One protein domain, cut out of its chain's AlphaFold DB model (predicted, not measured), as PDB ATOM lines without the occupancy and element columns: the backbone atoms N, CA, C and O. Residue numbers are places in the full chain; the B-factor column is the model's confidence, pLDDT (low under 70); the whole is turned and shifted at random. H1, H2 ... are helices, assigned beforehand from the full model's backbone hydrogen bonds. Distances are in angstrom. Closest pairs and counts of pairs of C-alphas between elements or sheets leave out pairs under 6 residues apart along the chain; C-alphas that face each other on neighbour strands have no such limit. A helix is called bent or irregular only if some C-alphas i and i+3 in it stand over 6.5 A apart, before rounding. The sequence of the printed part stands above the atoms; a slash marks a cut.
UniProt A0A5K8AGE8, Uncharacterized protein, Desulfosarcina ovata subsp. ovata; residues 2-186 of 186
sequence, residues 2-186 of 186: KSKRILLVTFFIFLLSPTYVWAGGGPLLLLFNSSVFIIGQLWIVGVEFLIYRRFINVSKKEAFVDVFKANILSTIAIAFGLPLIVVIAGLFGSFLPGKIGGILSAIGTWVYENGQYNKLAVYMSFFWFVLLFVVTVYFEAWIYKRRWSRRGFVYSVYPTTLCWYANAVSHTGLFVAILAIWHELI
ATOM      1  N   LYS A   2      39.764  15.872 -10.989       38.88
ATOM      2  CA  LYS A   2      38.377  16.084 -11.473       38.88
ATOM      3  C   LYS A   2      38.243  17.117 -12.615       38.88
ATOM      4  O   LYS A   2      37.529  16.859 -13.573       38.88
ATOM      5  N   SER A   3      39.008  18.212 -12.580       42.69
ATOM      6  CA  SER A   3      38.962  19.281 -13.601       42.69
ATOM      7  C   SER A   3      39.380  18.824 -15.015       42.69
ATOM      8  O   SER A   3      38.732  19.197 -15.985       42.69
ATOM      9  N   LYS A   4      40.372  17.927 -15.147       36.91
ATOM     10  CA  LYS A   4      40.801  17.393 -16.458       36.91
ATOM     11  C   LYS A   4      39.749  16.493 -17.118       36.91
ATOM     12  O   LYS A   4      39.677  16.457 -18.336       36.91
ATOM     13  N   ARG A   5      38.937  15.780 -16.324       38.59
ATOM     14  CA  ARG A   5      37.836  14.941 -16.832       38.59
ATOM     15  C   ARG A   5      36.644  15.784 -17.275       38.59
ATOM     16  O   ARG A   5      36.072  15.484 -18.310       38.59
ATOM     17  N   ILE A   6      36.331  16.853 -16.540       44.34
ATOM     18  CA  ILE A   6      35.272  17.797 -16.917       44.34
ATOM     19  C   ILE A   6      35.638  18.494 -18.230       44.34
ATOM     20  O   ILE A   6      34.825  18.496 -19.137       44.34
ATOM     21  N   LEU A   7      36.883  18.956 -18.393       41.00
ATOM     22  CA  LEU A   7      37.321  19.587 -19.646       41.00
ATOM     23  C   LEU A   7      37.225  18.641 -20.856       41.00
ATOM     24  O   LEU A   7      36.825  19.062 -21.933       41.00
ATOM     25  N   LEU A   8      37.565  17.361 -20.669       41.28
ATOM     26  CA  LEU A   8      37.481  16.326 -21.705       41.28
ATOM     27  C   LEU A   8      36.029  16.013 -22.081       41.28
ATOM     28  O   LEU A   8      35.714  15.917 -23.260       41.28
ATOM     29  N   VAL A   9      35.144  15.904 -21.090       43.72
ATOM     30  CA  VAL A   9      33.710  15.673 -21.308       43.72
ATOM     31  C   VAL A   9      33.056  16.895 -21.959       43.72
ATOM     32  O   VAL A   9      32.335  16.737 -22.933       43.72
ATOM     33  N   THR A  10      33.366  18.115 -21.512       45.16
ATOM     34  CA  THR A  10      32.873  19.356 -22.132       45.16
ATOM     35  C   THR A  10      33.396  19.520 -23.561       45.16
ATOM     36  O   THR A  10      32.639  19.935 -24.431       45.16
ATOM     37  N   PHE A  11      34.648  19.137 -23.834       45.31
ATOM     38  CA  PHE A  11      35.217  19.109 -25.184       45.31
ATOM     39  C   PHE A  11      34.495  18.100 -26.086       45.31
ATOM     40  O   PHE A  11      34.098  18.457 -27.187       45.31
ATOM     41  N   PHE A  12      34.233  16.877 -25.608       43.59
ATOM     42  CA  PHE A  12      33.448  15.886 -26.355       43.59
ATOM     43  C   PHE A  12      31.997  16.330 -26.586       43.59
ATOM     44  O   PHE A  12      31.486  16.127 -27.679       43.59
ATOM     45  N   ILE A  13      31.358  16.993 -25.620       45.41
ATOM     46  CA  ILE A  13      30.006  17.555 -25.779       45.41
ATOM     47  C   ILE A  13      29.991  18.681 -26.828       45.41
ATOM     48  O   ILE A  13      29.070  18.738 -27.631       45.41
ATOM     49  N   PHE A  14      31.024  19.530 -26.883       44.69
ATOM     50  CA  PHE A  14      31.158  20.574 -27.913       44.69
ATOM     51  C   PHE A  14      31.526  20.021 -29.302       44.69
ATOM     52  O   PHE A  14      31.182  20.621 -30.315       44.69
ATOM     53  N   LEU A  15      32.231  18.885 -29.370       42.19
ATOM     54  CA  LEU A  15      32.548  18.198 -30.629       42.19
ATOM     55  C   LEU A  15      31.381  17.363 -31.174       42.19
ATOM     56  O   LEU A  15      31.305  17.156 -32.382       42.19
ATOM     57  N   LEU A  16      30.515  16.864 -30.288       37.88
ATOM     58  CA  LEU A  16      29.357  16.027 -30.613       37.88
ATOM     59  C   LEU A  16      28.042  16.809 -30.631       37.88
ATOM     60  O   LEU A  16      27.020  16.245 -31.017       37.88
ATOM     61  N   SER A  17      28.046  18.087 -30.238       32.75
ATOM     62  CA  SER A  17      26.876  18.941 -30.398       32.75
ATOM     63  C   SER A  17      26.529  18.972 -31.887       32.75
ATOM     64  O   SER A  17      27.392  19.362 -32.684       32.75
ATOM     65  N   PRO A  18      25.310  18.568 -32.283       33.78
ATOM     66  CA  PRO A  18      24.864  18.736 -33.650       33.78
ATOM     67  C   PRO A  18      24.932  20.232 -33.913       33.78
ATOM     68  O   PRO A  18      24.183  21.011 -33.319       33.78
ATOM     69  N   THR A  19      25.872  20.666 -34.747       34.62
ATOM     70  CA  THR A  19      25.789  21.998 -35.314       34.62
ATOM     71  C   THR A  19      24.526  21.977 -36.156       34.62
ATOM     72  O   THR A  19      24.503  21.430 -37.255       34.62
ATOM     73  N   TYR A  20      23.447  22.502 -35.573       30.00
ATOM     74  CA  TYR A  20      22.228  22.910 -36.251       30.00
ATOM     75  C   TYR A  20      22.620  23.939 -37.312       30.00
ATOM     76  O   TYR A  20      22.498  25.145 -37.127       30.00
ATOM     77  N   VAL A  21      23.157  23.458 -38.424       33.88
ATOM     78  CA  VAL A  21      23.246  24.208 -39.658       33.88
ATOM     79  C   VAL A  21      22.183  23.585 -40.530       33.88
ATOM     80  O   VAL A  21      22.263  22.418 -40.907       33.88
ATOM     81  N   TRP A  22      21.127  24.374 -40.683       33.09
ATOM     82  CA  TRP A  22      20.049  24.274 -41.646       33.09
ATOM     83  C   TRP A  22      20.308  23.357 -42.845       33.09
ATOM     84  O   TRP A  22      21.411  23.277 -43.382       33.09
ATOM     85  N   ALA A  23      19.231  22.701 -43.260       34.06
ATOM     86  CA  ALA A  23      19.124  21.718 -44.324       34.06
ATOM     87  C   ALA A  23      19.506  22.234 -45.734       34.06
ATOM     88  O   ALA A  23      18.697  22.175 -46.652       34.06
ATOM     89  N   GLY A  24      20.767  22.624 -45.935       35.12
ATOM     90  CA  GLY A  24      21.379  22.992 -47.217       35.12
ATOM     91  C   GLY A  24      22.401  21.959 -47.699       35.12
ATOM     92  O   GLY A  24      23.506  22.325 -48.083       35.12
ATOM     93  N   GLY A  25      22.038  20.673 -47.600       41.41
ATOM     94  CA  GLY A  25      22.819  19.429 -47.752       41.41
ATOM     95  C   GLY A  25      23.822  19.291 -48.912       41.41
ATOM     96  O   GLY A  25      23.695  18.356 -49.694       41.41
ATOM     97  N   GLY A  26      24.829  20.160 -49.020       48.44
ATOM     98  CA  GLY A  26      25.912  20.066 -50.001       48.44
ATOM     99  C   GLY A  26      27.178  19.354 -49.486       48.44
ATOM    100  O   GLY A  26      27.400  19.277 -48.276       48.44
ATOM    101  N   PRO A  27      28.090  18.922 -50.382       44.66
ATOM    102  CA  PRO A  27      29.395  18.339 -50.027       44.66
ATOM    103  C   PRO A  27      30.268  19.223 -49.125       44.66
ATOM    104  O   PRO A  27      31.104  18.728 -48.373       44.66
ATOM    105  N   LEU A  28      30.053  20.541 -49.182       43.94
ATOM    106  CA  LEU A  28      30.718  21.539 -48.345       43.94
ATOM    107  C   LEU A  28      30.358  21.418 -46.856       43.94
ATOM    108  O   LEU A  28      31.170  21.805 -46.023       43.94
ATOM    109  N   LEU A  29      29.210  20.838 -46.487       49.97
ATOM    110  CA  LEU A  29      28.843  20.650 -45.076       49.97
ATOM    111  C   LEU A  29      29.769  19.667 -44.345       49.97
ATOM    112  O   LEU A  29      29.951  19.797 -43.135       49.97
ATOM    113  N   LEU A  30      30.441  18.761 -45.068       46.22
ATOM    114  CA  LEU A  30      31.501  17.916 -44.499       46.22
ATOM    115  C   LEU A  30      32.703  18.740 -44.005       46.22
ATOM    116  O   LEU A  30      33.392  18.310 -43.082       46.22
ATOM    117  N   LEU A  31      32.940  19.934 -44.564       45.97
ATOM    118  CA  LEU A  31      33.983  20.856 -44.095       45.97
ATOM    119  C   LEU A  31      33.547  21.648 -42.851       45.97
ATOM    120  O   LEU A  31      34.399  22.055 -42.063       45.97
ATOM    121  N   PHE A  32      32.240  21.843 -42.644       47.44
ATOM    122  CA  PHE A  32      31.700  22.658 -41.548       47.44
ATOM    123  C   PHE A  32      31.599  21.921 -40.203       47.44
ATOM    124  O   PHE A  32      31.510  22.582 -39.171       47.44
ATOM    125  N   ASN A  33      31.692  20.584 -40.174       62.16
ATOM    126  CA  ASN A  33      31.828  19.827 -38.923       62.16
ATOM    127  C   ASN A  33      33.151  19.048 -38.861       62.16
ATOM    128  O   ASN A  33      33.196  17.819 -38.778       62.16
ATOM    129  N   SER A  34      34.252  19.804 -38.894       64.19
ATOM    130  CA  SER A  34      35.623  19.298 -38.756       64.19
ATOM    131  C   SER A  34      35.813  18.431 -37.507       64.19
ATOM    132  O   SER A  34      36.566  17.464 -37.532       64.19
ATOM    133  N   SER A  35      35.084  18.739 -36.439       67.69
ATOM    134  CA  SER A  35      35.084  18.015 -35.171       67.69
ATOM    135  C   SER A  35      34.559  16.583 -35.309       67.69
ATOM    136  O   SER A  35      35.284  15.628 -35.017       67.69
ATOM    137  N   VAL A  36      33.334  16.416 -35.816       69.19
ATOM    138  CA  VAL A  36      32.739  15.094 -36.071       69.19
ATOM    139  C   VAL A  36      33.568  14.319 -37.091       69.19
ATOM    140  O   VAL A  36      33.810  13.126 -36.911       69.19
ATOM    141  N   PHE A  37      34.073  15.002 -38.120       74.50
ATOM    142  CA  PHE A  37      34.954  14.394 -39.108       74.50
ATOM    143  C   PHE A  37      36.246  13.848 -38.481       74.50
ATOM    144  O   PHE A  37      36.579  12.685 -38.696       74.50
ATOM    145  N   ILE A  38      36.955  14.635 -37.663       82.00
ATOM    146  CA  ILE A  38      38.197  14.198 -37.002       82.00
ATOM    147  C   ILE A  38      37.932  13.016 -36.067       82.00
ATOM    148  O   ILE A  38      38.690  12.047 -36.091       82.00
ATOM    149  N   ILE A  39      36.862  13.057 -35.267       80.62
ATOM    150  CA  ILE A  39      36.506  11.939 -34.379       80.62
ATOM    151  C   ILE A  39      36.200  10.681 -35.195       80.62
ATOM    152  O   ILE A  39      36.719   9.610 -34.876       80.62
ATOM    153  N   GLY A  40      35.404  10.809 -36.260       83.50
ATOM    154  CA  GLY A  40      35.099   9.704 -37.162       83.50
ATOM    155  C   GLY A  40      36.366   9.094 -37.760       83.50
ATOM    156  O   GLY A  40      36.535   7.879 -37.740       83.50
ATOM    157  N   GLN A  41      37.309   9.931 -38.193       87.50
ATOM    158  CA  GLN A  41      38.593   9.483 -38.732       87.50
ATOM    159  C   GLN A  41      39.459   8.771 -37.686       87.50
ATOM    160  O   GLN A  41      40.041   7.726 -37.973       87.50
ATOM    161  N   LEU A  42      39.523   9.283 -36.453       90.25
ATOM    162  CA  LEU A  42      40.237   8.614 -35.361       90.25
ATOM    163  C   LEU A  42      39.632   7.241 -35.045       90.25
ATOM    164  O   LEU A  42      40.375   6.284 -34.818       90.25
ATOM    165  N   TRP A  43      38.301   7.135 -35.060       89.94
ATOM    166  CA  TRP A  43      37.595   5.868 -34.893       89.94
ATOM    167  C   TRP A  43      37.928   4.881 -36.013       89.94
ATOM    168  O   TRP A  43      38.336   3.756 -35.720       89.94
ATOM    169  N   ILE A  44      37.810   5.303 -37.277       90.88
ATOM    170  CA  ILE A  44      38.096   4.456 -38.442       90.88
ATOM    171  C   ILE A  44      39.538   3.954 -38.370       90.88
ATOM    172  O   ILE A  44      39.756   2.746 -38.311       90.88
ATOM    173  N   VAL A  45      40.518   4.854 -38.237       94.94
ATOM    174  CA  VAL A  45      41.938   4.483 -38.126       94.94
ATOM    175  C   VAL A  45      42.178   3.524 -36.956       94.94
ATOM    176  O   VAL A  45      42.950   2.573 -37.089       94.94
ATOM    177  N   GLY A  46      41.521   3.738 -35.813       94.88
ATOM    178  CA  GLY A  46      41.627   2.864 -34.646       94.88
ATOM    179  C   GLY A  46      41.110   1.448 -34.910       94.88
ATOM    180  O   GLY A  46      41.823   0.473 -34.656       94.88
ATOM    181  N   VAL A  47      39.895   1.322 -35.447       93.81
ATOM    182  CA  VAL A  47      39.271   0.030 -35.773       93.81
ATOM    183  C   VAL A  47      40.073  -0.705 -36.843       93.81
ATOM    184  O   VAL A  47      40.406  -1.882 -36.678       93.81
ATOM    185  N   GLU A  48      40.447  -0.008 -37.912       94.81
ATOM    186  CA  GLU A  48      41.228  -0.588 -38.998       94.81
ATOM    187  C   GLU A  48      42.610  -1.031 -38.534       94.81
ATOM    188  O   GLU A  48      43.062  -2.106 -38.917       94.81
ATOM    189  N   PHE A  49      43.261  -0.274 -37.650       96.62
ATOM    190  CA  PHE A  49      44.528  -0.675 -37.047       96.62
ATOM    191  C   PHE A  49      44.403  -1.989 -36.271       96.62
ATOM    192  O   PHE A  49      45.239  -2.884 -36.441       96.62
ATOM    193  N   LEU A  50      43.362  -2.134 -35.444       95.81
ATOM    194  CA  LEU A  50      43.117  -3.360 -34.677       95.81
ATOM    195  C   LEU A  50      42.867  -4.561 -35.598       95.81
ATOM    196  O   LEU A  50      43.441  -5.631 -35.387       95.81
ATOM    197  N   ILE A  51      42.057  -4.374 -36.641       94.00
ATOM    198  CA  ILE A  51      41.749  -5.411 -37.630       94.00
ATOM    199  C   ILE A  51      43.004  -5.779 -38.429       94.00
ATOM    200  O   ILE A  51      43.373  -6.949 -38.494       94.00
ATOM    201  N   TYR A  52      43.723  -4.796 -38.968       93.25
ATOM    202  CA  TYR A  52      44.946  -4.999 -39.742       93.25
ATOM    203  C   TYR A  52      45.986  -5.796 -38.950       93.25
ATOM    204  O   TYR A  52      46.542  -6.771 -39.449       93.25
ATOM    205  N   ARG A  53      46.202  -5.441 -37.678       92.56
ATOM    206  CA  ARG A  53      47.115  -6.139 -36.758       92.56
ATOM    207  C   ARG A  53      46.736  -7.589 -36.482       92.56
ATOM    208  O   ARG A  53      47.619  -8.376 -36.146       92.56
ATOM    209  N   ARG A  54      45.448  -7.928 -36.566       91.56
ATOM    210  CA  ARG A  54      44.956  -9.294 -36.363       91.56
ATOM    211  C   ARG A  54      45.268 -10.192 -37.556       91.56
ATOM    212  O   ARG A  54      45.528 -11.373 -37.360       91.56
ATOM    213  N   PHE A  55      45.238  -9.642 -38.767       89.44
ATOM    214  CA  PHE A  55      45.432 -10.416 -39.993       89.44
ATOM    215  C   PHE A  55      46.867 -10.362 -40.521       89.44
ATOM    216  O   PHE A  55      47.325 -11.330 -41.123       89.44
ATOM    217  N   ILE A  56      47.590  -9.267 -40.286       89.19
ATOM    218  CA  ILE A  56      48.897  -8.999 -40.888       89.19
ATOM    219  C   ILE A  56      49.987  -8.964 -39.813       89.19
ATOM    220  O   ILE A  56      49.971  -8.134 -38.899       89.19
ATOM    221  N   ASN A  57      50.976  -9.851 -39.952       88.00
ATOM    222  CA  ASN A  57      52.088  -9.972 -39.013       88.00
ATOM    223  C   ASN A  57      53.220  -8.981 -39.338       88.00
ATOM    224  O   ASN A  57      54.198  -9.317 -39.997       88.00
ATOM    225  N   VAL A  58      53.065  -7.740 -38.883       88.56
ATOM    226  CA  VAL A  58      54.079  -6.672 -38.993       88.56
ATOM    227  C   VAL A  58      54.385  -6.078 -37.624       88.56
ATOM    228  O   VAL A  58      53.802  -6.503 -36.631       88.56
ATOM    229  N   SER A  59      55.264  -5.080 -37.511       91.75
ATOM    230  CA  SER A  59      55.400  -4.320 -36.260       91.75
ATOM    231  C   SER A  59      54.194  -3.390 -36.023       91.75
ATOM    232  O   SER A  59      53.448  -3.047 -36.942       91.75
ATOM    233  N   LYS A  60      53.967  -2.953 -34.773       93.88
ATOM    234  CA  LYS A  60      52.875  -2.005 -34.449       93.88
ATOM    235  C   LYS A  60      53.029  -0.690 -35.217       93.88
ATOM    236  O   LYS A  60      52.055  -0.159 -35.737       93.88
ATOM    237  N   LYS A  61      54.266  -0.197 -35.312       94.50
ATOM    238  CA  LYS A  61      54.597   1.041 -36.021       94.50
ATOM    239  C   LYS A  61      54.270   0.933 -37.509       94.50
ATOM    240  O   LYS A  61      53.668   1.844 -38.065       94.50
ATOM    241  N   GLU A  62      54.631  -0.175 -38.147       91.75
ATOM    242  CA  GLU A  62      54.351  -0.382 -39.571       91.75
ATOM    243  C   GLU A  62      52.859  -0.515 -39.855       91.75
ATOM    244  O   GLU A  62      52.381   0.133 -40.781       91.75
ATOM    245  N   ALA A  63      52.128  -1.279 -39.036       93.44
ATOM    246  CA  ALA A  63      50.676  -1.395 -39.161       93.44
ATOM    247  C   ALA A  63      49.992  -0.028 -39.060       93.44
ATOM    248  O   ALA A  63      49.171   0.311 -39.906       93.44
ATOM    249  N   PHE A  64      50.376   0.784 -38.069       96.00
ATOM    250  CA  PHE A  64      49.824   2.127 -37.917       96.00
ATOM    251  C   PHE A  64      50.132   3.000 -39.135       96.00
ATOM    252  O   PHE A  64      49.236   3.631 -39.675       96.00
ATOM    253  N   VAL A  65      51.381   3.002 -39.613       95.19
ATOM    254  CA  VAL A  65      51.772   3.788 -40.793       95.19
ATOM    255  C   VAL A  65      51.035   3.335 -42.053       95.19
ATOM    256  O   VAL A  65      50.714   4.174 -42.891       95.19
ATOM    257  N   ASP A  66      50.798   2.036 -42.224       94.06
ATOM    258  CA  ASP A  66      50.072   1.510 -43.378       94.06
ATOM    259  C   ASP A  66      48.606   1.950 -43.351       94.06
ATOM    260  O   ASP A  66      48.148   2.538 -44.330       94.06
ATOM    261  N   VAL A  67      47.918   1.745 -42.224       96.31
ATOM    262  CA  VAL A  67      46.508   2.127 -42.040       96.31
ATOM    263  C   VAL A  67      46.326   3.638 -42.131       96.31
ATOM    264  O   VAL A  67      45.488   4.120 -42.887       96.31
ATOM    265  N   PHE A  68      47.164   4.408 -41.438       96.19
ATOM    266  CA  PHE A  68      47.107   5.867 -41.457       96.19
ATOM    267  C   PHE A  68      47.322   6.431 -42.866       96.19
ATOM    268  O   PHE A  68      46.616   7.343 -43.288       96.19
ATOM    269  N   LYS A  69      48.272   5.872 -43.630       95.00
ATOM    270  CA  LYS A  69      48.497   6.291 -45.021       95.00
ATOM    271  C   LYS A  69      47.335   5.918 -45.929       95.00
ATOM    272  O   LYS A  69      47.003   6.725 -46.790       95.00
ATOM    273  N   ALA A  70      46.760   4.727 -45.769       95.38
ATOM    274  CA  ALA A  70      45.586   4.324 -46.533       95.38
ATOM    275  C   ALA A  70      44.429   5.304 -46.295       95.38
ATOM    276  O   ALA A  70      43.978   5.910 -47.261       95.38
ATOM    277  N   ASN A  71      44.101   5.576 -45.028       94.06
ATOM    278  CA  ASN A  71      43.022   6.481 -44.621       94.06
ATOM    279  C   ASN A  71      43.231   7.926 -45.082       94.06
ATOM    280  O   ASN A  71      42.312   8.556 -45.597       94.06
ATOM    281  N   ILE A  72      44.438   8.482 -44.926       93.94
ATOM    282  CA  ILE A  72      44.715   9.850 -45.393       93.94
ATOM    283  C   ILE A  72      44.562   9.941 -46.908       93.94
ATOM    284  O   ILE A  72      43.948  10.880 -47.412       93.94
ATOM    285  N   LEU A  73      45.135   8.990 -47.645       94.19
ATOM    286  CA  LEU A  73      45.091   9.027 -49.102       94.19
ATOM    287  C   LEU A  73      43.673   8.778 -49.622       94.19
ATOM    288  O   LEU A  73      43.271   9.461 -50.560       94.19
ATOM    289  N   SER A  74      42.918   7.847 -49.030       91.75
ATOM    290  CA  SER A  74      41.521   7.591 -49.394       91.75
ATOM    291  C   SER A  74      40.639   8.790 -49.054       91.75
ATOM    292  O   SER A  74      39.859   9.231 -49.889       91.75
ATOM    293  N   THR A  75      40.848   9.422 -47.905       88.50
ATOM    294  CA  THR A  75      40.154  10.659 -47.531       88.50
ATOM    295  C   THR A  75      40.418  11.789 -48.530       88.50
ATOM    296  O   THR A  75      39.483  12.409 -49.030       88.50
ATOM    297  N   ILE A  76      41.681  12.044 -48.880       88.00
ATOM    298  CA  ILE A  76      42.032  13.108 -49.832       88.00
ATOM    299  C   ILE A  76      41.466  12.807 -51.223       88.00
ATOM    300  O   ILE A  76      40.823  13.662 -51.829       88.00
ATOM    301  N   ALA A  77      41.697  11.602 -51.742       89.00
ATOM    302  CA  ALA A  77      41.334  11.265 -53.114       89.00
ATOM    303  C   ALA A  77      39.828  11.028 -53.290       89.00
ATOM    304  O   ALA A  77      39.248  11.459 -54.284       89.00
ATOM    305  N   ILE A  78      39.199  10.335 -52.342       86.00
ATOM    306  CA  ILE A  78      37.827   9.843 -52.466       86.00
ATOM    307  C   ILE A  78      36.869  10.776 -51.736       86.00
ATOM    308  O   ILE A  78      35.958  11.300 -52.368       86.00
ATOM    309  N   ALA A  79      37.091  11.044 -50.446       77.31
ATOM    310  CA  ALA A  79      36.162  11.853 -49.653       77.31
ATOM    311  C   ALA A  79      36.189  13.345 -50.026       77.31
ATOM    312  O   ALA A  79      35.150  13.994 -49.970       77.31
ATOM    313  N   PHE A  80      37.334  13.889 -50.446       80.50
ATOM    314  CA  PHE A  80      37.417  15.268 -50.945       80.50
ATOM    315  C   PHE A  80      37.471  15.350 -52.471       80.50
ATOM    316  O   PHE A  80      36.755  16.156 -53.064       80.50
ATOM    317  N   GLY A  81      38.281  14.511 -53.123       80.44
ATOM    318  CA  GLY A  81      38.478  14.577 -54.570       80.44
ATOM    319  C   GLY A  81      37.210  14.305 -55.382       80.44
ATOM    320  O   GLY A  81      36.892  15.087 -56.278       80.44
ATOM    321  N   LEU A  82      36.449  13.249 -55.065       79.75
ATOM    322  CA  LEU A  82      35.229  12.940 -55.823       79.75
ATOM    323  C   LEU A  82      34.138  14.002 -55.640       79.75
ATOM    324  O   LEU A  82      33.623  14.474 -56.656       79.75
ATOM    325  N   PRO A  83      33.798  14.450 -54.416       74.75
ATOM    326  CA  PRO A  83      32.798  15.497 -54.278       74.75
ATOM    327  C   PRO A  83      33.236  16.828 -54.890       74.75
ATOM    328  O   PRO A  83      32.395  17.534 -55.436       74.75
ATOM    329  N   LEU A  84      34.534  17.151 -54.891       78.69
ATOM    330  CA  LEU A  84      35.037  18.346 -55.570       78.69
ATOM    331  C   LEU A  84      34.760  18.306 -57.082       78.69
ATOM    332  O   LEU A  84      34.310  19.303 -57.640       78.69
ATOM    333  N   ILE A  85      34.961  17.158 -57.737       80.12
ATOM    334  CA  ILE A  85      34.630  16.980 -59.164       80.12
ATOM    335  C   ILE A  85      33.136  17.233 -59.406       80.12
ATOM    336  O   ILE A  85      32.762  17.894 -60.374       80.12
ATOM    337  N   VAL A  86      32.283  16.744 -58.508       77.62
ATOM    338  CA  VAL A  86      30.825  16.897 -58.601       77.62
ATOM    339  C   VAL A  86      30.398  18.351 -58.398       77.62
ATOM    340  O   VAL A  86      29.564  18.853 -59.147       77.62
ATOM    341  N   VAL A  87      31.010  19.057 -57.444       74.44
ATOM    342  CA  VAL A  87      30.790  20.495 -57.233       74.44
ATOM    343  C   VAL A  87      31.220  21.294 -58.462       74.44
ATOM    344  O   VAL A  87      30.473  22.155 -58.919       74.44
ATOM    345  N   ILE A  88      32.381  20.983 -59.048       79.44
ATOM    346  CA  ILE A  88      32.856  21.627 -60.280       79.44
ATOM    347  C   ILE A  88      31.865  21.388 -61.427       79.44
ATOM    348  O   ILE A  88      31.498  22.334 -62.120       79.44
ATOM    349  N   ALA A  89      31.373  20.157 -61.597       75.19
ATOM    350  CA  ALA A  89      30.347  19.848 -62.593       75.19
ATOM    351  C   ALA A  89      29.044  20.640 -62.355       75.19
ATOM    352  O   ALA A  89      28.443  21.131 -63.311       75.19
ATOM    353  N   GLY A  90      28.647  20.834 -61.093       75.81
ATOM    354  CA  GLY A  90      27.527  21.698 -60.713       75.81
ATOM    355  C   GLY A  90      27.718  23.158 -61.076       75.81
ATOM    356  O   GLY A  90      26.810  23.782 -61.626       75.81
ATOM    357  N   LEU A  91      28.910  23.690 -60.801       79.69
ATOM    358  CA  LEU A  91      29.283  25.054 -61.161       79.69
ATOM    359  C   LEU A  91      29.213  25.244 -62.677       79.69
ATOM    360  O   LEU A  91      28.542  26.165 -63.130       79.69
ATOM    361  N   PHE A  92      29.794  24.338 -63.470       81.44
ATOM    362  CA  PHE A  92      29.652  24.369 -64.932       81.44
ATOM    363  C   PHE A  92      28.189  24.278 -65.381       81.44
ATOM    364  O   PHE A  92      27.778  25.007 -66.281       81.44
ATOM    365  N   GLY A  93      27.387  23.441 -64.719       80.12
ATOM    366  CA  GLY A  93      25.949  23.330 -64.954       80.12
ATOM    367  C   GLY A  93      25.198  24.647 -64.770       80.12
ATOM    368  O   GLY A  93      24.324  24.961 -65.571       80.12
ATOM    369  N   SER A  94      25.582  25.452 -63.776       76.75
ATOM    370  CA  SER A  94      24.955  26.756 -63.512       76.75
ATOM    371  C   SER A  94      25.185  27.796 -64.615       76.75
ATOM    372  O   SER A  94      24.398  28.730 -64.744       76.75
ATOM    373  N   PHE A  95      26.215  27.610 -65.447       82.94
ATOM    374  CA  PHE A  95      26.501  28.469 -66.601       82.94
ATOM    375  C   PHE A  95      25.850  27.979 -67.904       82.94
ATOM    376  O   PHE A  95      25.927  28.669 -68.921       82.94
ATOM    377  N   LEU A  96      25.215  26.802 -67.905       83.69
ATOM    378  CA  LEU A  96      24.581  26.226 -69.090       83.69
ATOM    379  C   LEU A  96      23.071  26.520 -69.104       83.69
ATOM    380  O   LEU A  96      22.381  26.244 -68.122       83.69
ATOM    381  N   PRO A  97      22.507  27.030 -70.213       84.75
ATOM    382  CA  PRO A  97      21.069  27.231 -70.317       84.75
ATOM    383  C   PRO A  97      20.310  25.906 -70.511       84.75
ATOM    384  O   PRO A  97      20.826  24.915 -71.034       84.75
ATOM    385  N   GLY A  98      19.027  25.909 -70.144       83.81
ATOM    386  CA  GLY A  98      18.096  24.813 -70.419       83.81
ATOM    387  C   GLY A  98      18.143  23.651 -69.419       83.81
ATOM    388  O   GLY A  98      18.740  23.724 -68.346       83.81
ATOM    389  N   LYS A  99      17.463  22.549 -69.769       81.00
ATOM    390  CA  LYS A  99      17.255  21.395 -68.869       81.00
ATOM    391  C   LYS A  99      18.561  20.734 -68.420       81.00
ATOM    392  O   LYS A  99      18.643  20.266 -67.290       81.00
ATOM    393  N   ILE A 100      19.576  20.712 -69.285       79.94
ATOM    394  CA  ILE A 100      20.878  20.097 -68.991       79.94
ATOM    395  C   ILE A 100      21.612  20.880 -67.894       79.94
ATOM    396  O   ILE A 100      22.106  20.268 -66.950       79.94
ATOM    397  N   GLY A 101      21.623  22.217 -67.963       77.75
ATOM    398  CA  GLY A 101      22.227  23.053 -66.922       77.75
ATOM    399  C   GLY A 101      21.539  22.904 -65.567       77.75
ATOM    400  O   GLY A 101      22.205  22.729 -64.549       77.75
ATOM    401  N   GLY A 102      20.202  22.839 -65.563       71.19
ATOM    402  CA  GLY A 102      19.420  22.577 -64.350       71.19
ATOM    403  C   GLY A 102      19.740  21.226 -63.699       71.19
ATOM    404  O   GLY A 102      19.910  21.159 -62.484       71.19
ATOM    405  N   ILE A 103      19.883  20.159 -64.495       74.44
ATOM    406  CA  ILE A 103      20.248  18.822 -63.995       74.44
ATOM    407  C   ILE A 103      21.668  18.818 -63.419       74.44
ATOM    408  O   ILE A 103      21.874  18.331 -62.310       74.44
ATOM    409  N   LEU A 104      22.645  19.367 -64.144       74.69
ATOM    410  CA  LEU A 104      24.038  19.398 -63.690       74.69
ATOM    411  C   LEU A 104      24.200  20.235 -62.419       74.69
ATOM    412  O   LEU A 104      24.853  19.790 -61.477       74.69
ATOM    413  N   SER A 105      23.545  21.397 -62.357       70.75
ATOM    414  CA  SER A 105      23.509  22.237 -61.157       70.75
ATOM    415  C   SER A 105      22.918  21.478 -59.965       70.75
ATOM    416  O   SER A 105      23.539  21.451 -58.905       70.75
ATOM    417  N   ALA A 106      21.793  20.775 -60.151       69.19
ATOM    418  CA  ALA A 106      21.163  19.978 -59.096       69.19
ATOM    419  C   ALA A 106      22.042  18.813 -58.605       69.19
ATOM    420  O   ALA A 106      22.104  18.549 -57.405       69.19
ATOM    421  N   ILE A 107      22.750  18.132 -59.513       70.12
ATOM    422  CA  ILE A 107      23.701  17.068 -59.154       70.12
ATOM    423  C   ILE A 107      24.858  17.632 -58.323       70.12
ATOM    424  O   ILE A 107      25.300  16.985 -57.376       70.12
ATOM    425  N   GLY A 108      25.356  18.822 -58.659       64.19
ATOM    426  CA  GLY A 108      26.513  19.408 -57.985       64.19
ATOM    427  C   GLY A 108      26.222  20.089 -56.649       64.19
ATOM    428  O   GLY A 108      27.110  20.135 -55.800       64.19
ATOM    429  N   THR A 109      24.998  20.570 -56.423       66.00
ATOM    430  CA  THR A 109      24.606  21.211 -55.154       66.00
ATOM    431  C   THR A 109      23.990  20.250 -54.143       66.00
ATOM    432  O   THR A 109      23.906  20.594 -52.969       66.00
ATOM    433  N   TRP A 110      23.610  19.040 -54.571       61.75
ATOM    434  CA  TRP A 110      23.059  17.937 -53.767       61.75
ATOM    435  C   TRP A 110      21.728  18.224 -53.058       61.75
ATOM    436  O   TRP A 110      21.010  17.268 -52.784       61.75
ATOM    437  N   VAL A 111      21.332  19.482 -52.840       56.06
ATOM    438  CA  VAL A 111      19.986  19.906 -52.425       56.06
ATOM    439  C   VAL A 111      19.752  21.356 -52.877       56.06
ATOM    440  O   VAL A 111      20.569  22.235 -52.619       56.06
ATOM    441  N   TYR A 112      18.611  21.622 -53.518       51.28
ATOM    442  CA  TYR A 112      18.011  22.960 -53.553       51.28
ATOM    443  C   TYR A 112      17.191  23.102 -52.265       51.28
ATOM    444  O   TYR A 112      16.188  22.399 -52.120       51.28
ATOM    445  N   GLU A 113      17.596  23.960 -51.324       41.56
ATOM    446  CA  GLU A 113      16.690  24.389 -50.249       41.56
ATOM    447  C   GLU A 113      15.399  24.905 -50.920       41.56
ATOM    448  O   GLU A 113      15.451  25.808 -51.751       41.56
ATOM    449  N   ASN A 114      14.253  24.273 -50.619       47.72
ATOM    450  CA  ASN A 114      12.919  24.462 -51.238       47.72
ATOM    451  C   ASN A 114      12.610  23.724 -52.564       47.72
ATOM    452  O   ASN A 114      11.604  24.020 -53.212       47.72
ATOM    453  N   GLY A 115      13.406  22.737 -52.982       52.28
ATOM    454  CA  GLY A 115      13.139  21.967 -54.204       52.28
ATOM    455  C   GLY A 115      12.013  20.928 -54.063       52.28
ATOM    456  O   GLY A 115      11.921  20.222 -53.064       52.28
ATOM    457  N   GLN A 116      11.219  20.727 -55.122       54.44
ATOM    458  CA  GLN A 116      10.180  19.680 -55.257       54.44
ATOM    459  C   GLN A 116      10.696  18.220 -55.116       54.44
ATOM    460  O   GLN A 116       9.961  17.266 -55.366       54.44
ATOM    461  N   TYR A 117      11.957  18.018 -54.719       58.38
ATOM    462  CA  TYR A 117      12.711  16.776 -54.872       58.38
ATOM    463  C   TYR A 117      13.400  16.290 -53.581       58.38
ATOM    464  O   TYR A 117      14.392  15.575 -53.657       58.38
ATOM    465  N   ASN A 118      12.873  16.587 -52.386       60.00
ATOM    466  CA  ASN A 118      13.449  16.105 -51.110       60.00
ATOM    467  C   ASN A 118      13.691  14.580 -51.065       60.00
ATOM    468  O   ASN A 118      14.687  14.121 -50.512       60.00
ATOM    469  N   LYS A 119      12.823  13.774 -51.696       64.81
ATOM    470  CA  LYS A 119      13.031  12.317 -51.814       64.81
ATOM    471  C   LYS A 119      14.256  11.965 -52.663       64.81
ATOM    472  O   LYS A 119      14.965  11.017 -52.344       64.81
ATOM    473  N   LEU A 120      14.519  12.733 -53.723       64.38
ATOM    474  CA  LEU A 120      15.692  12.549 -54.578       64.38
ATOM    475  C   LEU A 120      16.982  12.819 -53.803       64.38
ATOM    476  O   LEU A 120      17.929  12.061 -53.963       64.38
ATOM    477  N   ALA A 121      17.003  13.829 -52.929       63.03
ATOM    478  CA  ALA A 121      18.158  14.112 -52.079       63.03
ATOM    479  C   ALA A 121      18.529  12.905 -51.204       63.03
ATOM    480  O   ALA A 121      19.681  12.486 -51.204       63.03
ATOM    481  N   VAL A 122      17.547  12.273 -50.548       65.56
ATOM    482  CA  VAL A 122      17.774  11.060 -49.739       65.56
ATOM    483  C   VAL A 122      18.345   9.917 -50.584       65.56
ATOM    484  O   VAL A 122      19.332   9.294 -50.191       65.56
ATOM    485  N   TYR A 123      17.770   9.655 -51.765       68.00
ATOM    486  CA  TYR A 123      18.284   8.620 -52.668       68.00
ATOM    487  C   TYR A 123      19.701   8.922 -53.158       68.00
ATOM    488  O   TYR A 123      20.534   8.019 -53.212       68.00
ATOM    489  N   MET A 124      19.994  10.185 -53.470       68.06
ATOM    490  CA  MET A 124      21.318  10.622 -53.904       68.06
ATOM    491  C   MET A 124      22.345  10.502 -52.777       68.06
ATOM    492  O   MET A 124      23.432   9.987 -53.021       68.06
ATOM    493  N   SER A 125      22.011  10.891 -51.545       68.12
ATOM    494  CA  SER A 125      22.889  10.711 -50.384       68.12
ATOM    495  C   SER A 125      23.198   9.237 -50.128       68.12
ATOM    496  O   SER A 125      24.356   8.890 -49.908       68.12
ATOM    497  N   PHE A 126      22.194   8.357 -50.208       68.81
ATOM    498  CA  PHE A 126      22.403   6.917 -50.053       68.81
ATOM    499  C   PHE A 126      23.273   6.338 -51.177       68.81
ATOM    500  O   PHE A 126      24.241   5.629 -50.907       68.81
ATOM    501  N   PHE A 127      22.971   6.680 -52.433       76.94
ATOM    502  CA  PHE A 127      23.777   6.278 -53.586       76.94
ATOM    503  C   PHE A 127      25.239   6.705 -53.422       76.94
ATOM    504  O   PHE A 127      26.148   5.897 -53.604       76.94
ATOM    505  N   TRP A 128      25.467   7.955 -53.025       75.12
ATOM    506  CA  TRP A 128      26.806   8.488 -52.818       75.12
ATOM    507  C   TRP A 128      27.532   7.857 -51.644       75.12
ATOM    508  O   TRP A 128      28.724   7.591 -51.758       75.12
ATOM    509  N   PHE A 129      26.836   7.569 -50.547       74.81
ATOM    510  CA  PHE A 129      27.411   6.816 -49.439       74.81
ATOM    511  C   PHE A 129      27.925   5.449 -49.912       74.81
ATOM    512  O   PHE A 129      29.086   5.116 -49.676       74.81
ATOM    513  N   VAL A 130      27.102   4.693 -50.649       78.69
ATOM    514  CA  VAL A 130      27.495   3.387 -51.203       78.69
ATOM    515  C   VAL A 130      28.662   3.536 -52.181       78.69
ATOM    516  O   VAL A 130      29.633   2.784 -52.098       78.69
ATOM    517  N   LEU A 131      28.605   4.518 -53.082       83.69
ATOM    518  CA  LEU A 131      29.663   4.773 -54.056       83.69
ATOM    519  C   LEU A 131      30.993   5.105 -53.370       83.69
ATOM    520  O   LEU A 131      32.010   4.489 -53.685       83.69
ATOM    521  N   LEU A 132      30.994   6.039 -52.414       82.88
ATOM    522  CA  LEU A 132      32.193   6.427 -51.669       82.88
ATOM    523  C   LEU A 132      32.750   5.249 -50.872       82.88
ATOM    524  O   LEU A 132      33.959   5.026 -50.907       82.88
ATOM    525  N   PHE A 133      31.894   4.465 -50.216       83.31
ATOM    526  CA  PHE A 133      32.302   3.267 -49.486       83.31
ATOM    527  C   PHE A 133      33.015   2.263 -50.403       83.31
ATOM    528  O   PHE A 133      34.146   1.856 -50.136       83.31
ATOM    529  N   VAL A 134      32.388   1.904 -51.527       88.88
ATOM    530  CA  VAL A 134      32.941   0.943 -52.491       88.88
ATOM    531  C   VAL A 134      34.269   1.446 -53.056       88.88
ATOM    532  O   VAL A 134      35.257   0.709 -53.076       88.88
ATOM    533  N   VAL A 135      34.323   2.706 -53.491       91.25
ATOM    534  CA  VAL A 135      35.544   3.286 -54.061       91.25
ATOM    535  C   VAL A 135      36.663   3.347 -53.017       91.25
ATOM    536  O   VAL A 135      37.805   3.026 -53.347       91.25
ATOM    537  N   THR A 136      36.345   3.676 -51.762       91.62
ATOM    538  CA  THR A 136      37.306   3.694 -50.646       91.62
ATOM    539  C   THR A 136      37.917   2.315 -50.443       91.62
ATOM    540  O   THR A 136      39.140   2.179 -50.485       91.62
ATOM    541  N   VAL A 137      37.086   1.271 -50.360       92.31
ATOM    542  CA  VAL A 137      37.542  -0.116 -50.197       92.31
ATOM    543  C   VAL A 137      38.515  -0.527 -51.303       92.31
ATOM    544  O   VAL A 137      39.589  -1.064 -51.022       92.31
ATOM    545  N   TYR A 138      38.173  -0.280 -52.570       95.75
ATOM    546  CA  TYR A 138      39.043  -0.661 -53.686       95.75
ATOM    547  C   TYR A 138      40.324   0.176 -53.749       95.75
ATOM    548  O   TYR A 138      41.392  -0.359 -54.067       95.75
ATOM    549  N   PHE A 139      40.244   1.467 -53.430       96.62
ATOM    550  CA  PHE A 139      41.399   2.355 -53.417       96.62
ATOM    551  C   PHE A 139      42.395   1.980 -52.314       96.62
ATOM    552  O   PHE A 139      43.596   1.865 -52.568       96.62
ATOM    553  N   GLU A 140      41.915   1.695 -51.107       95.19
ATOM    554  CA  GLU A 140      42.754   1.237 -49.998       95.19
ATOM    555  C   GLU A 140      43.351  -0.143 -50.265       95.19
ATOM    556  O   GLU A 140      44.549  -0.351 -50.050       95.19
ATOM    557  N   ALA A 141      42.569  -1.064 -50.834       94.56
ATOM    558  CA  ALA A 141      43.069  -2.370 -51.245       94.56
ATOM    559  C   ALA A 141      44.209  -2.238 -52.268       94.56
ATOM    560  O   ALA A 141      45.211  -2.957 -52.185       94.56
ATOM    561  N   TRP A 142      44.103  -1.289 -53.206       96.00
ATOM    562  CA  TRP A 142      45.180  -0.958 -54.139       96.00
ATOM    563  C   TRP A 142      46.424  -0.405 -53.421       96.00
ATOM    564  O   TRP A 142      47.542  -0.846 -53.720       96.00
ATOM    565  N   ILE A 143      46.257   0.490 -52.439       95.50
ATOM    566  CA  ILE A 143      47.363   1.012 -51.617       95.50
ATOM    567  C   ILE A 143      48.073  -0.130 -50.889       95.50
ATOM    568  O   ILE A 143      49.300  -0.250 -50.988       95.50
ATOM    569  N   TYR A 144      47.329  -0.986 -50.184       93.88
ATOM    570  CA  TYR A 144      47.899  -2.117 -49.454       93.88
ATOM    571  C   TYR A 144      48.609  -3.082 -50.394       93.88
ATOM    572  O   TYR A 144      49.783  -3.370 -50.171       93.88
ATOM    573  N   LYS A 145      47.980  -3.481 -51.506       92.62
ATOM    574  CA  LYS A 145      48.603  -4.357 -52.510       92.62
ATOM    575  C   LYS A 145      49.948  -3.808 -52.990       92.62
ATOM    576  O   LYS A 145      50.934  -4.542 -53.025       92.62
ATOM    577  N   ARG A 146      50.016  -2.512 -53.317       92.19
ATOM    578  CA  ARG A 146      51.248  -1.853 -53.783       92.19
ATOM    579  C   ARG A 146      52.326  -1.774 -52.700       92.19
ATOM    580  O   ARG A 146      53.514  -1.827 -53.009       92.19
ATOM    581  N   ARG A 147      51.942  -1.588 -51.436       90.38
ATOM    582  CA  ARG A 147      52.890  -1.523 -50.311       90.38
ATOM    583  C   ARG A 147      53.411  -2.902 -49.934       90.38
ATOM    584  O   ARG A 147      54.604  -3.049 -49.693       90.38
ATOM    585  N   TRP A 148      52.530  -3.892 -49.899       90.50
ATOM    586  CA  TRP A 148      52.869  -5.261 -49.543       90.50
ATOM    587  C   TRP A 148      53.764  -5.906 -50.598       90.50
ATOM    588  O   TRP A 148      54.762  -6.521 -50.231       90.50
ATOM    589  N   SER A 149      53.494  -5.671 -51.889       87.62
ATOM    590  CA  SER A 149      54.357  -6.163 -52.969       87.62
ATOM    591  C   SER A 149      55.776  -5.600 -52.880       87.62
ATOM    592  O   SER A 149      56.742  -6.340 -53.021       87.62
ATOM    593  N   ARG A 150      55.923  -4.307 -52.560       87.88
ATOM    594  CA  ARG A 150      57.233  -3.659 -52.370       87.88
ATOM    595  C   ARG A 150      58.028  -4.200 -51.183       87.88
ATOM    596  O   ARG A 150      59.242  -4.055 -51.171       87.88
ATOM    597  N   ARG A 151      57.354  -4.760 -50.178       86.94
ATOM    598  CA  ARG A 151      57.979  -5.305 -48.963       86.94
ATOM    599  C   ARG A 151      58.164  -6.822 -49.004       86.94
ATOM    600  O   ARG A 151      58.742  -7.368 -48.076       86.94
ATOM    601  N   GLY A 152      57.665  -7.494 -50.045       81.12
ATOM    602  CA  GLY A 152      57.732  -8.951 -50.160       81.12
ATOM    603  C   GLY A 152      56.904  -9.693 -49.107       81.12
ATOM    604  O   GLY A 152      57.291 -10.781 -48.694       81.12
ATOM    605  N   PHE A 153      55.791  -9.118 -48.631       78.69
ATOM    606  CA  PHE A 153      54.963  -9.795 -47.627       78.69
ATOM    607  C   PHE A 153      54.280 -11.044 -48.186       78.69
ATOM    608  O   PHE A 153      53.711 -11.024 -49.277       78.69
ATOM    609  N   VAL A 154      54.277 -12.110 -47.382       65.94
ATOM    610  CA  VAL A 154      53.468 -13.308 -47.622       65.94
ATOM    611  C   VAL A 154      52.054 -13.035 -47.112       65.94
ATOM    612  O   VAL A 154      51.851 -12.736 -45.936       65.94
ATOM    613  N   TYR A 155      51.081 -13.082 -48.019       67.50
ATOM    614  CA  TYR A 155      49.691 -12.734 -47.732       67.50
ATOM    615  C   TYR A 155      48.996 -13.848 -46.941       67.50
ATOM    616  O   TYR A 155      48.884 -14.970 -47.424       67.50
ATOM    617  N   SER A 156      48.472 -13.530 -45.759       73.69
ATOM    618  CA  SER A 156      47.507 -14.382 -45.047       73.69
ATOM    619  C   SER A 156      46.066 -14.134 -45.515       73.69
ATOM    620  O   SER A 156      45.220 -15.017 -45.414       73.69
ATOM    621  N   VAL A 157      45.781 -12.924 -46.018       86.31
ATOM    622  CA  VAL A 157      44.454 -12.454 -46.446       86.31
ATOM    623  C   VAL A 157      44.592 -11.546 -47.671       86.31
ATOM    624  O   VAL A 157      45.560 -10.793 -47.796       86.31
ATOM    625  N   TYR A 158      43.606 -11.582 -48.570       90.12
ATOM    626  CA  TYR A 158      43.537 -10.665 -49.710       90.12
ATOM    627  C   TYR A 158      43.267  -9.214 -49.254       90.12
ATOM    628  O   TYR A 158      42.339  -8.999 -48.470       90.12
ATOM    629  N   PRO A 159      43.992  -8.202 -49.784       91.56
ATOM    630  CA  PRO A 159      43.804  -6.795 -49.407       91.56
ATOM    631  C   PRO A 159      42.351  -6.322 -49.502       91.56
ATOM    632  O   PRO A 159      41.863  -5.633 -48.616       91.56
ATOM    633  N   THR A 160      41.643  -6.737 -50.553       93.06
ATOM    634  CA  THR A 160      40.249  -6.352 -50.789       93.06
ATOM    635  C   THR A 160      39.325  -6.872 -49.693       93.06
ATOM    636  O   THR A 160      38.524  -6.112 -49.164       93.06
ATOM    637  N   THR A 161      39.462  -8.143 -49.299       92.19
ATOM    638  CA  THR A 161      38.667  -8.744 -48.216       92.19
ATOM    639  C   THR A 161      38.936  -8.052 -46.884       92.19
ATOM    640  O   THR A 161      37.996  -7.767 -46.143       92.19
ATOM    641  N   LEU A 162      40.205  -7.738 -46.601       92.50
ATOM    642  CA  LEU A 162      40.588  -6.989 -45.408       92.50
ATOM    643  C   LEU A 162      39.919  -5.608 -45.386       92.50
ATOM    644  O   LEU A 162      39.311  -5.256 -44.380       92.50
ATOM    645  N   CYS A 163      39.989  -4.859 -46.491       93.31
ATOM    646  CA  CYS A 163      39.380  -3.533 -46.602       93.31
ATOM    647  C   CYS A 163      37.857  -3.573 -46.468       93.31
ATOM    648  O   CYS A 163      37.317  -2.758 -45.728       93.31
ATOM    649  N   TRP A 164      37.168  -4.525 -47.115       93.62
ATOM    650  CA  TRP A 164      35.715  -4.696 -46.966       93.62
ATOM    651  C   TRP A 164      35.326  -4.925 -45.509       93.62
ATOM    652  O   TRP A 164      34.443  -4.246 -44.993       93.62
ATOM    653  N   TYR A 165      36.002  -5.859 -44.838       91.25
ATOM    654  CA  TYR A 165      35.718  -6.175 -43.444       91.25
ATOM    655  C   TYR A 165      36.017  -4.987 -42.523       91.25
ATOM    656  O   TYR A 165      35.188  -4.626 -41.691       91.25
ATOM    657  N   ALA A 166      37.176  -4.347 -42.696       91.25
ATOM    658  CA  ALA A 166      37.599  -3.231 -41.862       91.25
ATOM    659  C   ALA A 166      36.673  -2.013 -42.008       91.25
ATOM    660  O   ALA A 166      36.192  -1.498 -40.998       91.25
ATOM    661  N   ASN A 167      36.336  -1.638 -43.248       88.62
ATOM    662  CA  ASN A 167      35.412  -0.543 -43.529       88.62
ATOM    663  C   ASN A 167      33.984  -0.867 -43.060       88.62
ATOM    664  O   ASN A 167      33.325  -0.009 -42.480       88.62
ATOM    665  N   ALA A 168      33.494  -2.098 -43.252       87.31
ATOM    666  CA  ALA A 168      32.159  -2.479 -42.787       87.31
ATOM    667  C   ALA A 168      32.040  -2.375 -41.260       87.31
ATOM    668  O   ALA A 168      31.071  -1.806 -40.757       87.31
ATOM    669  N   VAL A 169      33.033  -2.874 -40.516       86.00
ATOM    670  CA  VAL A 169      33.041  -2.803 -39.047       86.00
ATOM    671  C   VAL A 169      33.158  -1.355 -38.567       86.00
ATOM    672  O   VAL A 169      32.405  -0.952 -37.678       86.00
ATOM    673  N   SER A 170      34.055  -0.553 -39.153       84.38
ATOM    674  CA  SER A 170      34.250   0.842 -38.741       84.38
ATOM    675  C   SER A 170      32.994   1.687 -38.970       84.38
ATOM    676  O   SER A 170      32.541   2.359 -38.040       84.38
ATOM    677  N   HIS A 171      32.371   1.584 -40.148       80.38
ATOM    678  CA  HIS A 171      31.168   2.342 -40.501       80.38
ATOM    679  C   HIS A 171      29.918   1.847 -39.766       80.38
ATOM    680  O   HIS A 171      29.101   2.666 -39.351       80.38
ATOM    681  N   THR A 172      29.782   0.537 -39.530       79.88
ATOM    682  CA  THR A 172      28.698   0.006 -38.682       79.88
ATOM    683  C   THR A 172      28.826   0.536 -37.256       79.88
ATOM    684  O   THR A 172      27.837   0.960 -36.665       79.88
ATOM    685  N   GLY A 173      30.048   0.577 -36.714       75.19
ATOM    686  CA  GLY A 173      30.315   1.158 -35.399       75.19
ATOM    687  C   GLY A 173      29.931   2.637 -35.316       75.19
ATOM    688  O   GLY A 173      29.271   3.038 -34.360       75.19
ATOM    689  N   LEU A 174      30.270   3.429 -36.340       77.44
ATOM    690  CA  LEU A 174      29.852   4.834 -36.428       77.44
ATOM    691  C   LEU A 174      28.331   4.974 -36.504       77.44
ATOM    692  O   LEU A 174      27.763   5.808 -35.807       77.44
ATOM    693  N   PHE A 175      27.665   4.144 -37.307       73.62
ATOM    694  CA  PHE A 175      26.211   4.167 -37.434       73.62
ATOM    695  C   PHE A 175      25.514   3.861 -36.102       73.62
ATOM    696  O   PHE A 175      24.626   4.601 -35.688       73.62
ATOM    697  N   VAL A 176      25.959   2.825 -35.384       73.44
ATOM    698  CA  VAL A 176      25.435   2.487 -34.050       73.44
ATOM    699  C   VAL A 176      25.685   3.619 -33.051       73.44
ATOM    700  O   VAL A 176      24.783   3.959 -32.289       73.44
ATOM    701  N   ALA A 177      26.871   4.235 -33.071       72.19
ATOM    702  CA  ALA A 177      27.180   5.370 -32.203       72.19
ATOM    703  C   ALA A 177      26.254   6.567 -32.472       72.19
ATOM    704  O   ALA A 177      25.749   7.170 -31.529       72.19
ATOM    705  N   ILE A 178      25.981   6.872 -33.744       68.38
ATOM    706  CA  ILE A 178      25.038   7.926 -34.136       68.38
ATOM    707  C   ILE A 178      23.631   7.612 -33.617       68.38
ATOM    708  O   ILE A 178      23.002   8.489 -33.032       68.38
ATOM    709  N   LEU A 179      23.147   6.376 -33.783       64.56
ATOM    710  CA  LEU A 179      21.826   5.974 -33.286       64.56
ATOM    711  C   LEU A 179      21.715   6.080 -31.761       64.56
ATOM    712  O   LEU A 179      20.694   6.546 -31.261       64.56
ATOM    713  N   ALA A 180      22.754   5.676 -31.029       69.12
ATOM    714  CA  ALA A 180      22.780   5.767 -29.571       69.12
ATOM    715  C   ALA A 180      22.736   7.227 -29.095       69.12
ATOM    716  O   ALA A 180      21.918   7.572 -28.248       69.12
ATOM    717  N   ILE A 181      23.558   8.097 -29.695       66.38
ATOM    718  CA  ILE A 181      23.568   9.536 -29.393       66.38
ATOM    719  C   ILE A 181      22.212  10.168 -29.727       66.38
ATOM    720  O   ILE A 181      21.694  10.967 -28.953       66.38
ATOM    721  N   TRP A 182      21.618   9.800 -30.864       57.22
ATOM    722  CA  TRP A 182      20.317  10.317 -31.284       57.22
ATOM    723  C   TRP A 182      19.195   9.901 -30.328       57.22
ATOM    724  O   TRP A 182      18.335  10.715 -30.009       57.22
ATOM    725  N   HIS A 183      19.201   8.653 -29.854       51.84
ATOM    726  CA  HIS A 183      18.209   8.165 -28.896       51.84
ATOM    727  C   HIS A 183      18.283   8.900 -27.551       51.84
ATOM    728  O   HIS A 183      17.252   9.120 -26.934       51.84
ATOM    729  N   GLU A 184      19.471   9.296 -27.084       50.34
ATOM    730  CA  GLU A 184      19.613  10.072 -25.840       50.34
ATOM    731  C   GLU A 184      19.190  11.548 -25.977       50.34
ATOM    732  O   GLU A 184      19.052  12.242 -24.969       50.34
ATOM    733  N   LEU A 185      19.000  12.037 -27.206       42.91
ATOM    734  CA  LEU A 185      18.617  13.420 -27.506       42.91
ATOM    735  C   LEU A 185      17.103  13.622 -27.715       42.91
ATOM    736  O   LEU A 185      16.674  14.775 -27.782       42.91
ATOM    737  N   ILE A 186      16.319  12.542 -27.838       41.47
ATOM    738  CA  ILE A 186      14.841  12.552 -27.922       41.47
ATOM    739  C   ILE A 186      14.259  12.227 -26.547       41.47
ATOM    740  O   ILE A 186      13.302  12.927 -26.150       41.47
TER     741      ILE A 186
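This is residues 2 to 186 of the 186 residues of an uncharacterized protein of Desulfosarcina ovata subsp. ovata (UniProt A0A5K8AGE8). Two helical hairpins, H3 with H4 and H6 with H7, each open like a V, are stacked so that H3 crosses H7 and H4 crosses H6, making a four-helix up-and-down bundle. H5 folds back along the far end of H4, and residues 2 to 11 of H1 stick out on their own. The printed part has 185 residues with seven named helices, H1 to H7 in order, and no named strand; its class is all helix. It is only just loose, close to compact, with a radius of gyration of the C-alphas of 19.5 A, and flat, spanning 57 by 49 by 22 A.

Find C-alpha 2 at (38.377, 16.084, -11.473); from there H1 runs through residues 2 to 16, 21.2 A. H2 is residues 29 to 32, and H3, residues 34 to 55, covers 31.3 A. Look for C-alpha 60 at (52.875, -2.005, -34.449), where H4 begins; it runs to residue 94, 49.5 A. H4 is neither bent nor irregular, but only just: C-alphas 79 and 82 are 6.3 A apart. H5 is residues 98 to 109, and H6, residues 118 to 151, is 49.5 A long. H7, residues 159 to 185, runs 39.0 A to C-alpha 185 at (18.617, 13.420, -27.506).

Begin with the bundle, where each of H3, H4, H6 and H7 runs against the one before it. In the hairpin of H3 and H4, residues 60 to 71 of H4 touch H3 at a steep tilt of 44 degrees; the closest C-alphas, of Phe 49 and Phe 64, are 6.1 A apart. H4 touches H6 at 40 degrees, also steep, closest at Ala 70 and Glu 140, 5.4 A between C-alphas. The hairpin of H6 and H7 is closest at the C-alphas of Ala 141 and Pro 159, 4.8 A. H7 touches H3 with residues 162 to 174, closest at the C-alphas of Ile 44 and Ser 170, 5.3 A. H3 and H6 are apart, and so are H4 and H7. Outward, H5 makes a hairpin with H4 at a shallow tilt of 27 degrees; the C-alphas of Gly 90 and Gly 108, the closest, are 3.7 A apart. H1 and H3 touch only at their ends, closest at the C-alphas of Leu 15 and Ser 35, 5.2 A. H2 is close to H3 but not clearly touching: the closest C-alphas, of Leu 30 and Phe 37, are 7.3 A apart. In H1, H3, H5, H6 and H7 every O i to N i+4 pair is within hydrogen-bond range; in H4 it is 29 of 31, and H2 is too short for such a pair.

The C-alphas of Lys 2 and Gly 98 are the two farthest apart, 62.9 A. The printed part has no cut, and the link from H1 to H2, residues 17 to 28, is long. Mean pLDDT of the printed part is 73.8; 66 residues are under 70, among them 2 to 36, 108 to 126 and 178 to 186.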